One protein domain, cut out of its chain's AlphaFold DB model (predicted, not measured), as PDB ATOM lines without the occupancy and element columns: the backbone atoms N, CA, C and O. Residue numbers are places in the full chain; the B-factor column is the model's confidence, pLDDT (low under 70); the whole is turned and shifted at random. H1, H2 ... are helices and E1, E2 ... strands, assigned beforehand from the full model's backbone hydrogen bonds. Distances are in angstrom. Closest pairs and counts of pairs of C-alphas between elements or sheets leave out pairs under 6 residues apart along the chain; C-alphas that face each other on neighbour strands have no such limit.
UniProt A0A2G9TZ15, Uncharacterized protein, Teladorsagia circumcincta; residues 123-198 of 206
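This is residues 123 to 198 of the 206 residues of an uncharacterized protein of Teladorsagia circumcincta (UniProt A0A2G9TZ15). A strongly twisted sheet of three strands, E2, E3 and E4, makes the core, and the long loop of residues 132 to 150 runs back along its edge strand E2, tied to it by two short pairings. Two one-turn helices, H1 and H2, touch each other and graze the sheet, while the opening strand E1 is apart from its three strands. The printed part has 76 residues with two named helices and four named strands, in the order E1, H1, E2, E3, H2, E4; the sheet's order is E2, E3, E4, antiparallel throughout. The class is mixed, helices and strands, though only 35 residues are in named elements. The whole is compact, with a radius of gyration of the C-alphas of 13.1 A, and only just elongated, with spans of 40 by 26 by 21 A.

Find C-alpha 123 at (30.947, 140.571, 97.471); from there E1 runs through residues 123 to 127, 13.7 A long. H1 follows at residues 128 to 131. Go on to C-alpha 151 at (22.537, 136.553, 115.844), where E2, residues 151 to 157, begins its 19.6 A. E3, residues 161 to 167, is also 19.6 A long. After H2, residues 180 to 183, look for E4, residues 184 to 191, which covers 20.9 A and ends at (0.322, 134.961, 115.157).

Begin with the hairpin of E2 and E3, antiparallel at 154 degrees, where N 155 and O 163 are within hydrogen-bond range at 2.8 A. On the inner strand E3, look next to its antiparallel neighbour E4, at 160 degrees, with N 164 and O 188 at 2.8 A. Beside the edge strand E2, residues 138 to 139 pair with residues 155 to 156, and residues 144 to 145 with residues 151 to 152, both antiparallel. H1 and H2 are on the sheet but each only grazes it. They touch, their closest C-alphas being those of Glu 131 and Asn 182, 5.2 A apart. Both are too short for an O i to N i+4 pair, and in each the one O i to N i+3 pair is within range. E1 pairs with no named strand; it and H1 meet only through their link.

The farthest C-alphas are those of Thr 176 and His 194, 41.0 A apart. The printed part has no cut. The links H1 to E2, 19 residues, and E3 to H2, 12 residues, are long. Look for low confidence, pLDDT under 70, at residue 160, residues 172 to 179 and residues 191 to 198; the mean of the printed part is 79.4.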
ATOM      1  N   LEU A 123      30.403 141.926  97.635       92.69
ATOM      2  CA  LEU A 123      30.947 140.571  97.471       92.69
ATOM      3  C   LEU A 123      29.880 139.526  97.109       92.69
ATOM      4  O   LEU A 123      30.210 138.472  96.573       92.69
ATOM      5  N   GLY A 124      28.605 139.794  97.401       90.25
ATOM      6  CA  GLY A 124      27.497 138.898  97.066       90.25
ATOM      7  C   GLY A 124      26.248 139.125  97.916       90.25
ATOM      8  O   GLY A 124      26.290 139.842  98.915       90.25
ATOM      9  N   GLU A 125      25.137 138.495  97.525       91.00
ATOM     10  CA  GLU A 125      23.881 138.514  98.287       91.00
ATOM     11  C   GLU A 125      23.678 137.220  99.088       91.00
ATOM     12  O   GLU A 125      24.041 136.133  98.639       91.00
ATOM     13  N   VAL A 126      23.039 137.339 100.249       91.81
ATOM     14  CA  VAL A 126      22.496 136.216 101.022       91.81
ATOM     15  C   VAL A 126      20.992 136.405 101.137       91.81
ATOM     16  O   VAL A 126      20.520 137.485 101.492       91.81
ATOM     17  N   ASP A 127      20.229 135.356 100.840       92.25
ATOM     18  CA  ASP A 127      18.771 135.367 100.937       92.25
ATOM     19  C   ASP A 127      18.323 134.467 102.088       92.25
ATOM     20  O   ASP A 127      18.302 133.243 101.959       92.25
ATOM     21  N   ILE A 128      17.911 135.075 103.203       91.44
ATOM     22  CA  ILE A 128      17.549 134.355 104.437       91.44
ATOM     23  C   ILE A 128      16.421 133.356 104.204       91.44
ATOM     24  O   ILE A 128      16.362 132.318 104.861       91.44
ATOM     25  N   ARG A 129      15.545 133.617 103.230       89.75
ATOM     26  CA  ARG A 129      14.465 132.688 102.874       89.75
ATOM     27  C   ARG A 129      15.011 131.350 102.392       89.75
ATOM     28  O   ARG A 129      14.421 130.312 102.677       89.75
ATOM     29  N   LYS A 130      16.116 131.385 101.643       90.00
ATOM     30  CA  LYS A 130      16.775 130.189 101.117       90.00
ATOM     31  C   LYS A 130      17.550 129.483 102.216       90.00
ATOM     32  O   LYS A 130      17.366 128.280 102.374       90.00
ATOM     33  N   GLU A 131      18.326 130.236 102.994       88.88
ATOM     34  CA  GLU A 131      19.189 129.651 104.021       88.88
ATOM     35  C   GLU A 131      18.384 129.002 105.149       88.88
ATOM     36  O   GLU A 131      18.538 127.817 105.435       88.88
ATOM     37  N   ALA A 132      17.427 129.733 105.723       86.19
ATOM     38  CA  ALA A 132      16.589 129.217 106.803       86.19
ATOM     39  C   ALA A 132      15.390 128.386 106.312       86.19
ATOM     40  O   ALA A 132      14.633 127.865 107.128       86.19
ATOM     41  N   LYS A 133      15.190 128.260 104.990       88.19
ATOM     42  CA  LYS A 133      14.042 127.568 104.365       88.19
ATOM     43  C   LYS A 133      12.689 128.035 104.920       88.19
ATOM     44  O   LYS A 133      11.774 127.240 105.133       88.19
ATOM     45  N   ILE A 134      12.563 129.343 105.139       86.12
ATOM     46  CA  ILE A 134      11.365 130.005 105.665       86.12
ATOM     47  C   ILE A 134      10.825 131.020 104.665       86.12
ATOM     48  O   ILE A 134      11.564 131.664 103.922       86.12
ATOM     49  N   SER A 135       9.510 131.215 104.670       86.56
ATOM     50  CA  SER A 135       8.919 132.378 104.014       86.56
ATOM     51  C   SER A 135       9.217 133.630 104.838       86.56
ATOM     52  O   SER A 135       9.124 133.588 106.060       86.56
ATOM     53  N   LEU A 136       9.556 134.735 104.171       85.81
ATOM     54  CA  LEU A 136       9.712 136.067 104.763       85.81
ATOM     55  C   LEU A 136       9.323 137.127 103.724       85.81
ATOM     56  O   LEU A 136       9.757 137.048 102.571       85.81
ATOM     57  N   HIS A 137       8.538 138.123 104.133       85.44
ATOM     58  CA  HIS A 137       8.314 139.353 103.362       85.44
ATOM     59  C   HIS A 137       9.226 140.474 103.834       85.44
ATOM     60  O   HIS A 137       9.834 141.144 103.004       85.44
ATOM     61  N   THR A 138       9.345 140.640 105.152       86.44
ATOM     62  CA  THR A 138      10.261 141.601 105.770       86.44
ATOM     63  C   THR A 138      11.154 140.904 106.782       86.44
ATOM     64  O   THR A 138      10.798 139.857 107.331       86.44
ATOM     65  N   TYR A 139      12.321 141.486 107.017       91.25
ATOM     66  CA  TYR A 139      13.309 141.015 107.977       91.25
ATOM     67  C   TYR A 139      14.078 142.227 108.479       91.25
ATOM     68  O   TYR A 139      14.528 143.019 107.659       91.25
ATOM     69  N   THR A 140      14.161 142.454 109.791       93.81
ATOM     70  CA  THR A 140      14.644 143.764 110.257       93.81
ATOM     71  C   THR A 140      16.128 143.974 109.967       93.81
ATOM     72  O   THR A 140      16.923 143.033 109.960       93.81
ATOM     73  N   ALA A 141      16.523 145.236 109.801       94.31
ATOM     74  CA  ALA A 141      17.926 145.627 109.703       94.31
ATOM     75  C   ALA A 141      18.658 145.614 111.065       94.31
ATOM     76  O   ALA A 141      19.862 145.866 111.119       94.31
ATOM     77  N   HIS A 142      17.954 145.350 112.169       93.88
ATOM     78  CA  HIS A 142      18.460 145.516 113.530       93.88
ATOM     79  C   HIS A 142      18.591 144.163 114.229       93.88
ATOM     80  O   HIS A 142      17.662 143.664 114.859       93.88
ATOM     81  N   TYR A 143      19.776 143.576 114.106       93.62
ATOM     82  CA  TYR A 143      20.104 142.300 114.729       93.62
ATOM     83  C   TYR A 143      20.473 142.498 116.196       93.62
ATOM     84  O   TYR A 143      21.146 143.464 116.556       93.62
ATOM     85  N   HIS A 144      20.086 141.532 117.020       93.38
ATOM     86  CA  HIS A 144      20.610 141.372 118.370       93.38
ATOM     87  C   HIS A 144      21.623 140.233 118.393       93.38
ATOM     88  O   HIS A 144      21.478 139.267 117.651       93.38
ATOM     89  N   ASN A 145      22.627 140.321 119.257       91.94
ATOM     90  CA  ASN A 145      23.615 139.268 119.445       91.94
ATOM     91  C   ASN A 145      23.711 138.844 120.914       91.94
ATOM     92  O   ASN A 145      23.528 139.668 121.811       91.94
ATOM     93  N   ASP A 146      23.990 137.562 121.154       90.69
ATOM     94  CA  ASP A 146      24.365 137.066 122.482       90.69
ATOM     95  C   ASP A 146      25.891 137.077 122.684       90.69
ATOM     96  O   ASP A 146      26.656 137.479 121.803       90.69
ATOM     97  N   HIS A 147      26.330 136.681 123.882       88.56
ATOM     98  CA  HIS A 147      27.750 136.633 124.242       88.56
ATOM     99  C   HIS A 147      28.548 135.640 123.385       88.56
ATOM    100  O   HIS A 147      29.717 135.887 123.103       88.56
ATOM    101  N   ASP A 148      27.894 134.577 122.909       85.94
ATOM    102  CA  ASP A 148      28.487 133.562 122.031       85.94
ATOM    103  C   ASP A 148      28.549 134.038 120.562       85.94
ATOM    104  O   ASP A 148      29.010 133.330 119.662       85.94
ATOM    105  N   GLY A 149      28.069 135.252 120.278       85.81
ATOM    106  CA  GLY A 149      28.041 135.834 118.941       85.81
ATOM    107  C   GLY A 149      26.951 135.259 118.033       85.81
ATOM    108  O   GLY A 149      27.006 135.475 116.823       85.81
ATOM    109  N   ASN A 150      25.959 134.543 118.574       90.31
ATOM    110  CA  ASN A 150      24.787 134.161 117.790       90.31
ATOM    111  C   ASN A 150      23.947 135.397 117.489       90.31
ATOM    112  O   ASN A 150      23.764 136.258 118.349       90.31
ATOM    113  N   LEU A 151      23.376 135.447 116.289       93.06
ATOM    114  CA  LEU A 151      22.537 136.553 115.844       93.06
ATOM    115  C   LEU A 151      21.058 136.193 115.946       93.06
ATOM    116  O   LEU A 151      20.636 135.142 115.475       93.06
ATOM    117  N   TYR A 152      20.258 137.096 116.492       94.06
ATOM    118  CA  TYR A 152      18.810 136.989 116.591       94.06
ATOM    119  C   TYR A 152      18.171 138.098 115.777       94.06
ATOM    120  O   TYR A 152      18.594 139.256 115.832       94.06
ATOM    121  N   ASN A 153      17.128 137.742 115.040       95.25
ATOM    122  CA  ASN A 153      16.369 138.710 114.269       95.25
ATOM    123  C   ASN A 153      14.908 138.277 114.132       95.25
ATOM    124  O   ASN A 153      14.554 137.106 114.312       95.25
ATOM    125  N   ILE A 154      14.064 139.246 113.806       93.88
ATOM    126  CA  ILE A 154      12.635 139.099 113.590       93.88
ATOM    127  C   ILE A 154      12.283 139.469 112.143       93.88
ATOM    128  O   ILE A 154      12.876 140.354 111.530       93.88
ATOM    129  N   GLY A 155      11.305 138.777 111.581       91.06
ATOM    130  CA  GLY A 155      10.725 139.082 110.281       91.06
ATOM    131  C   GLY A 155       9.227 138.837 110.268       91.06
ATOM    132  O   GLY A 155       8.640 138.427 111.272       91.06
ATOM    133  N   THR A 156       8.597 139.081 109.123       85.62
ATOM    134  CA  THR A 156       7.156 138.867 108.948       85.62
ATOM    135  C   THR A 156       6.851 137.942 107.780       85.62
ATOM    136  O   THR A 156       7.539 137.946 106.757       85.62
ATOM    137  N   ILE A 157       5.779 137.166 107.927       84.94
ATOM    138  CA  ILE A 157       5.098 136.465 106.833       84.94
ATOM    139  C   ILE A 157       3.690 137.046 106.651       84.94
ATOM    140  O   ILE A 157       3.163 137.705 107.553       84.94
ATOM    141  N   MET A 158       3.075 136.829 105.485       75.94
ATOM    142  CA  MET A 158       1.748 137.371 105.187       75.94
ATOM    143  C   MET A 158       0.734 136.888 106.230       75.94
ATOM    144  O   MET A 158       0.763 135.726 106.628       75.94
ATOM    145  N   GLY A 159      -0.165 137.774 106.666       71.62
ATOM    146  CA  GLY A 159      -1.188 137.438 107.664       71.62
ATOM    147  C   GLY A 159      -0.762 137.630 109.126       71.62
ATOM    148  O   GLY A 159      -1.122 136.818 109.972       71.62
ATOM    149  N   HIS A 160      -0.017 138.702 109.437       68.62
ATOM    150  CA  HIS A 160       0.331 139.121 110.813       68.62
ATOM    151  C   HIS A 160       1.053 138.056 111.653       68.62
ATOM    152  O   HIS A 160       0.861 137.962 112.871       68.62
ATOM    153  N   CYS A 161       1.892 137.255 111.004       82.38
ATOM    154  CA  CYS A 161       2.729 136.284 111.687       82.38
ATOM    155  C   CYS A 161       4.178 136.773 111.716       82.38
ATOM    156  O   CYS A 161       4.740 137.176 110.695       82.38
ATOM    157  N   TYR A 162       4.769 136.724 112.904       88.62
ATOM    158  CA  TYR A 162       6.149 137.114 113.157       88.62
ATOM    159  C   TYR A 162       7.019 135.873 113.223       88.62
ATOM    160  O   TYR A 162       6.639 134.874 113.836       88.62
ATOM    161  N   VAL A 163       8.182 135.953 112.593       90.06
ATOM    162  CA  VAL A 163       9.162 134.879 112.517       90.06
ATOM    163  C   VAL A 163      10.401 135.310 113.278       90.06
ATOM    164  O   VAL A 163      11.009 136.319 112.942       90.06
ATOM    165  N   PHE A 164      10.774 134.544 114.296       93.31
ATOM    166  CA  PHE A 164      12.010 134.728 115.045       93.31
ATOM    167  C   PHE A 164      13.045 133.738 114.541       93.31
ATOM    168  O   PHE A 164      12.778 132.539 114.444       93.31
ATOM    169  N   THR A 165      14.231 134.242 114.248       92.44
ATOM    170  CA  THR A 165      15.344 133.465 113.705       92.44
ATOM    171  C   THR A 165      16.558 133.598 114.606       92.44
ATOM    172  O   THR A 165      16.766 134.640 115.233       92.44
ATOM    173  N   LYS A 166      17.349 132.529 114.662       92.56
ATOM    174  CA  LYS A 166      18.664 132.501 115.290       92.56
ATOM    175  C   LYS A 166      19.659 132.037 114.244       92.56
ATOM    176  O   LYS A 166      19.464 130.988 113.644       92.56
ATOM    177  N   THR A 167      20.720 132.798 114.048       90.81
ATOM    178  CA  THR A 167      21.856 132.396 113.228       90.81
ATOM    179  C   THR A 167      23.002 132.049 114.150       90.81
ATOM    180  O   THR A 167      23.445 132.898 114.927       90.81
ATOM    181  N   MET A 168      23.428 130.789 114.123       87.56
ATOM    182  CA  MET A 168      24.510 130.342 114.988       87.56
ATOM    183  C   MET A 168      25.846 130.900 114.518       87.56
ATOM    184  O   MET A 168      26.126 130.953 113.321       87.56
ATOM    185  N   ASN A 169      26.683 131.289 115.474       83.00
ATOM    186  CA  ASN A 169      28.058 131.642 115.175       83.00
ATOM    187  C   ASN A 169      28.807 130.387 114.674       83.00
ATOM    188  O   ASN A 169      28.817 129.382 115.391       83.00
ATOM    189  N   PRO A 170      29.445 130.412 113.488       71.31
ATOM    190  CA  PRO A 170      30.140 129.259 112.926       71.31
ATOM    191  C   PRO A 170      31.314 128.787 113.789       71.31
ATOM    192  O   PRO A 170      31.660 127.614 113.726       71.31
ATOM    193  N   LEU A 171      31.874 129.637 114.665       71.31
ATOM    194  CA  LEU A 171      32.862 129.206 115.671       71.31
ATOM    195  C   LEU A 171      32.308 128.162 116.659       71.31
ATOM    196  O   LEU A 171      33.077 127.449 117.298       71.31
ATOM    197  N   HIS A 172      30.984 128.074 116.779       67.06
ATOM    198  CA  HIS A 172      30.268 127.133 117.635       67.06
ATOM    199  C   HIS A 172      29.397 126.148 116.837       67.06
ATOM    200  O   HIS A 172      28.662 125.365 117.437       67.06
ATOM    201  N   ALA A 173      29.451 126.180 115.501       62.25
ATOM    202  CA  ALA A 173      28.724 125.247 114.648       62.25
ATOM    203  C   ALA A 173      29.589 124.010 114.358       62.25
ATOM    204  O   ALA A 173      30.756 124.122 113.989       62.25
ATOM    205  N   GLU A 174      29.022 122.812 114.510       53.69
ATOM    206  CA  GLU A 174      29.699 121.573 114.119       53.69
ATOM    207  C   GLU A 174      29.721 121.451 112.584       53.69
ATOM    208  O   GLU A 174      28.687 121.221 111.957       53.69
ATOM    209  N   GLY A 175      30.892 121.612 111.957       56.09
ATOM    210  CA  GLY A 175      31.073 121.388 110.516       56.09
ATOM    211  C   GLY A 175      32.140 122.268 109.859       56.09
ATOM    212  O   GLY A 175      32.697 123.172 110.470       56.09
ATOM    213  N   THR A 176      32.432 121.999 108.584       50.66
ATOM    214  CA  THR A 176      33.373 122.779 107.751       50.66
ATOM    215  C   THR A 176      32.725 123.977 107.049       50.66
ATOM    216  O   THR A 176      33.376 124.629 106.235       50.66
ATOM    217  N   ASP A 177      31.438 124.238 107.295       57.12
ATOM    218  CA  ASP A 177      30.702 125.299 106.611       57.12
ATOM    219  C   ASP A 177      30.919 126.646 107.305       57.12
ATOM    220  O   ASP A 177      30.371 126.922 108.375       57.12
ATOM    221  N   THR A 178      31.758 127.473 106.688       57.00
ATOM    222  CA  THR A 178      32.163 128.787 107.192       57.00
ATOM    223  C   THR A 178      31.146 129.885 106.880       57.00
ATOM    224  O   THR A 178      31.265 130.994 107.400       57.00
ATOM    225  N   LEU A 179      30.127 129.606 106.057       66.31
ATOM    226  CA  LEU A 179      29.097 130.581 105.715       66.31
ATOM    227  C   LEU A 179      28.065 130.672 106.843       66.31
ATOM    228  O   LEU A 179      27.152 129.858 106.947       66.31
ATOM    229  N   LEU A 180      28.204 131.707 107.677       72.12
ATOM    230  CA  LEU A 180      27.424 131.903 108.905       72.12
ATOM    231  C   LEU A 180      25.908 131.718 108.711       72.12
ATOM    232  O   LEU A 180      25.258 131.045 109.509       72.12
ATOM    233  N   TYR A 181      25.339 132.283 107.644       80.06
ATOM    234  CA  TYR A 181      23.890 132.257 107.433       80.06
ATOM    235  C   TYR A 181      23.329 130.888 107.033       80.06
ATOM    236  O   TYR A 181      22.129 130.689 107.214       80.06
ATOM    237  N   ASN A 182      24.155 129.918 106.625       78.94
ATOM    238  CA  ASN A 182      23.705 128.538 106.392       78.94
ATOM    239  C   ASN A 182      23.215 127.878 107.695       78.94
ATOM    240  O   ASN A 182      22.398 126.957 107.672       78.94
ATOM    241  N   HIS A 183      23.652 128.403 108.844       79.69
ATOM    242  CA  HIS A 183      23.241 127.975 110.182       79.69
ATOM    243  C   HIS A 183      22.075 128.807 110.741       79.69
ATOM    244  O   HIS A 183      21.873 128.868 111.957       79.69
ATOM    245  N   THR A 184      21.311 129.484 109.875       84.88
ATOM    246  CA  THR A 184      20.105 130.214 110.287       84.88
ATOM    247  C   THR A 184      18.961 129.238 110.521       84.88
ATOM    248  O   THR A 184      18.539 128.517 109.620       84.88
ATOM    249  N   GLN A 185      18.410 129.250 111.728       87.75
ATOM    250  CA  GLN A 185      17.309 128.391 112.133       87.75
ATOM    251  C   GLN A 185      16.098 129.209 112.570       87.75
ATOM    252  O   GLN A 185      16.202 130.284 113.174       87.75
ATOM    253  N   LEU A 186      14.921 128.659 112.286       87.06
ATOM    254  CA  LEU A 186      13.661 129.149 112.818       87.06
ATOM    255  C   LEU A 186      13.590 128.843 114.317       87.06
ATOM    256  O   LEU A 186      13.583 127.683 114.715       87.06
ATOM    257  N   VAL A 187      13.475 129.883 115.138       87.62
ATOM    258  CA  VAL A 187      13.241 129.737 116.580       87.62
ATOM    259  C   VAL A 187      11.751 129.593 116.851       87.62
ATOM    260  O   VAL A 187      11.327 128.702 117.584       87.62
ATOM    261  N   ARG A 188      10.936 130.494 116.286       84.75
ATOM    262  CA  ARG A 188       9.495 130.545 116.566       84.75
ATOM    263  C   ARG A 188       8.719 131.290 115.487       84.75
ATOM    264  O   ARG A 188       9.210 132.270 114.936       84.75
ATOM    265  N   VAL A 189       7.470 130.877 115.270       82.00
ATOM    266  CA  VAL A 189       6.451 131.660 114.551       82.00
ATOM    267  C   VAL A 189       5.326 132.022 115.519       82.00
ATOM    268  O   VAL A 189       4.884 131.171 116.292       82.00
ATOM    269  N   THR A 190       4.862 133.271 115.505       79.50
ATOM    270  CA  THR A 190       3.746 133.729 116.352       79.50
ATOM    271  C   THR A 190       2.721 134.517 115.545       79.50
ATOM    272  O   THR A 190       3.095 135.480 114.878       79.50
ATOM    273  N   ALA A 191       1.440 134.160 115.655       67.88
ATOM    274  CA  ALA A 191       0.322 134.961 115.157       67.88
ATOM    275  C   ALA A 191      -0.176 135.907 116.266       67.88
ATOM    276  O   ALA A 191      -0.300 135.473 117.409       67.88
ATOM    277  N   ASN A 192      -0.480 137.164 115.922       52.19
ATOM    278  CA  ASN A 192      -0.965 138.230 116.818       52.19
ATOM    279  C   ASN A 192       0.042 138.703 117.887       52.19
ATOM    280  O   ASN A 192       0.172 138.128 118.966       52.19
ATOM    281  N   PHE A 193       0.706 139.831 117.617       45.53
ATOM    282  CA  PHE A 193       1.483 140.566 118.619       45.53
ATOM    283  C   PHE A 193       0.521 141.342 119.536       45.53
ATOM    284  O   PHE A 193       0.106 142.456 119.224       45.53
ATOM    285  N   HIS A 194       0.146 140.769 120.680       37.00
ATOM    286  CA  HIS A 194      -0.183 141.596 121.841       37.00
ATOM    287  C   HIS A 194       1.157 141.957 122.481       37.00
ATOM    288  O   HIS A 194       1.915 141.070 122.871       37.00
ATOM    289  N   ALA A 195       1.503 143.244 122.452       38.00
ATOM    290  CA  ALA A 195       2.815 143.770 122.802       38.00
ATOM    291  C   ALA A 195       3.201 143.462 124.259       38.00
ATOM    292  O   ALA A 195       2.996 144.278 125.143       38.00
ATOM    293  N   THR A 196       3.785 142.289 124.494       36.84
ATOM    294  CA  THR A 196       4.556 141.950 125.698       36.84
ATOM    295  C   THR A 196       5.419 140.727 125.391       36.84
ATOM    296  O   THR A 196       5.111 139.601 125.766       36.84
ATOM    297  N   MET A 197       6.525 140.946 124.686       34.66
ATOM    298  CA  MET A 197       7.738 140.158 124.902       34.66
ATOM    299  C   MET A 197       8.875 141.147 125.130       34.66
ATOM    300  O   MET A 197       9.616 141.517 124.227       34.66
ATOM    301  N   LEU A 198       8.952 141.612 126.377       34.31
ATOM    302  CA  LEU A 198      10.219 141.996 126.974       34.31
ATOM    303  C   LEU A 198      11.051 140.712 127.022       34.31
ATOM    304  O   LEU A 198      10.689 139.767 127.724       34.31
TER     305      LEU A 198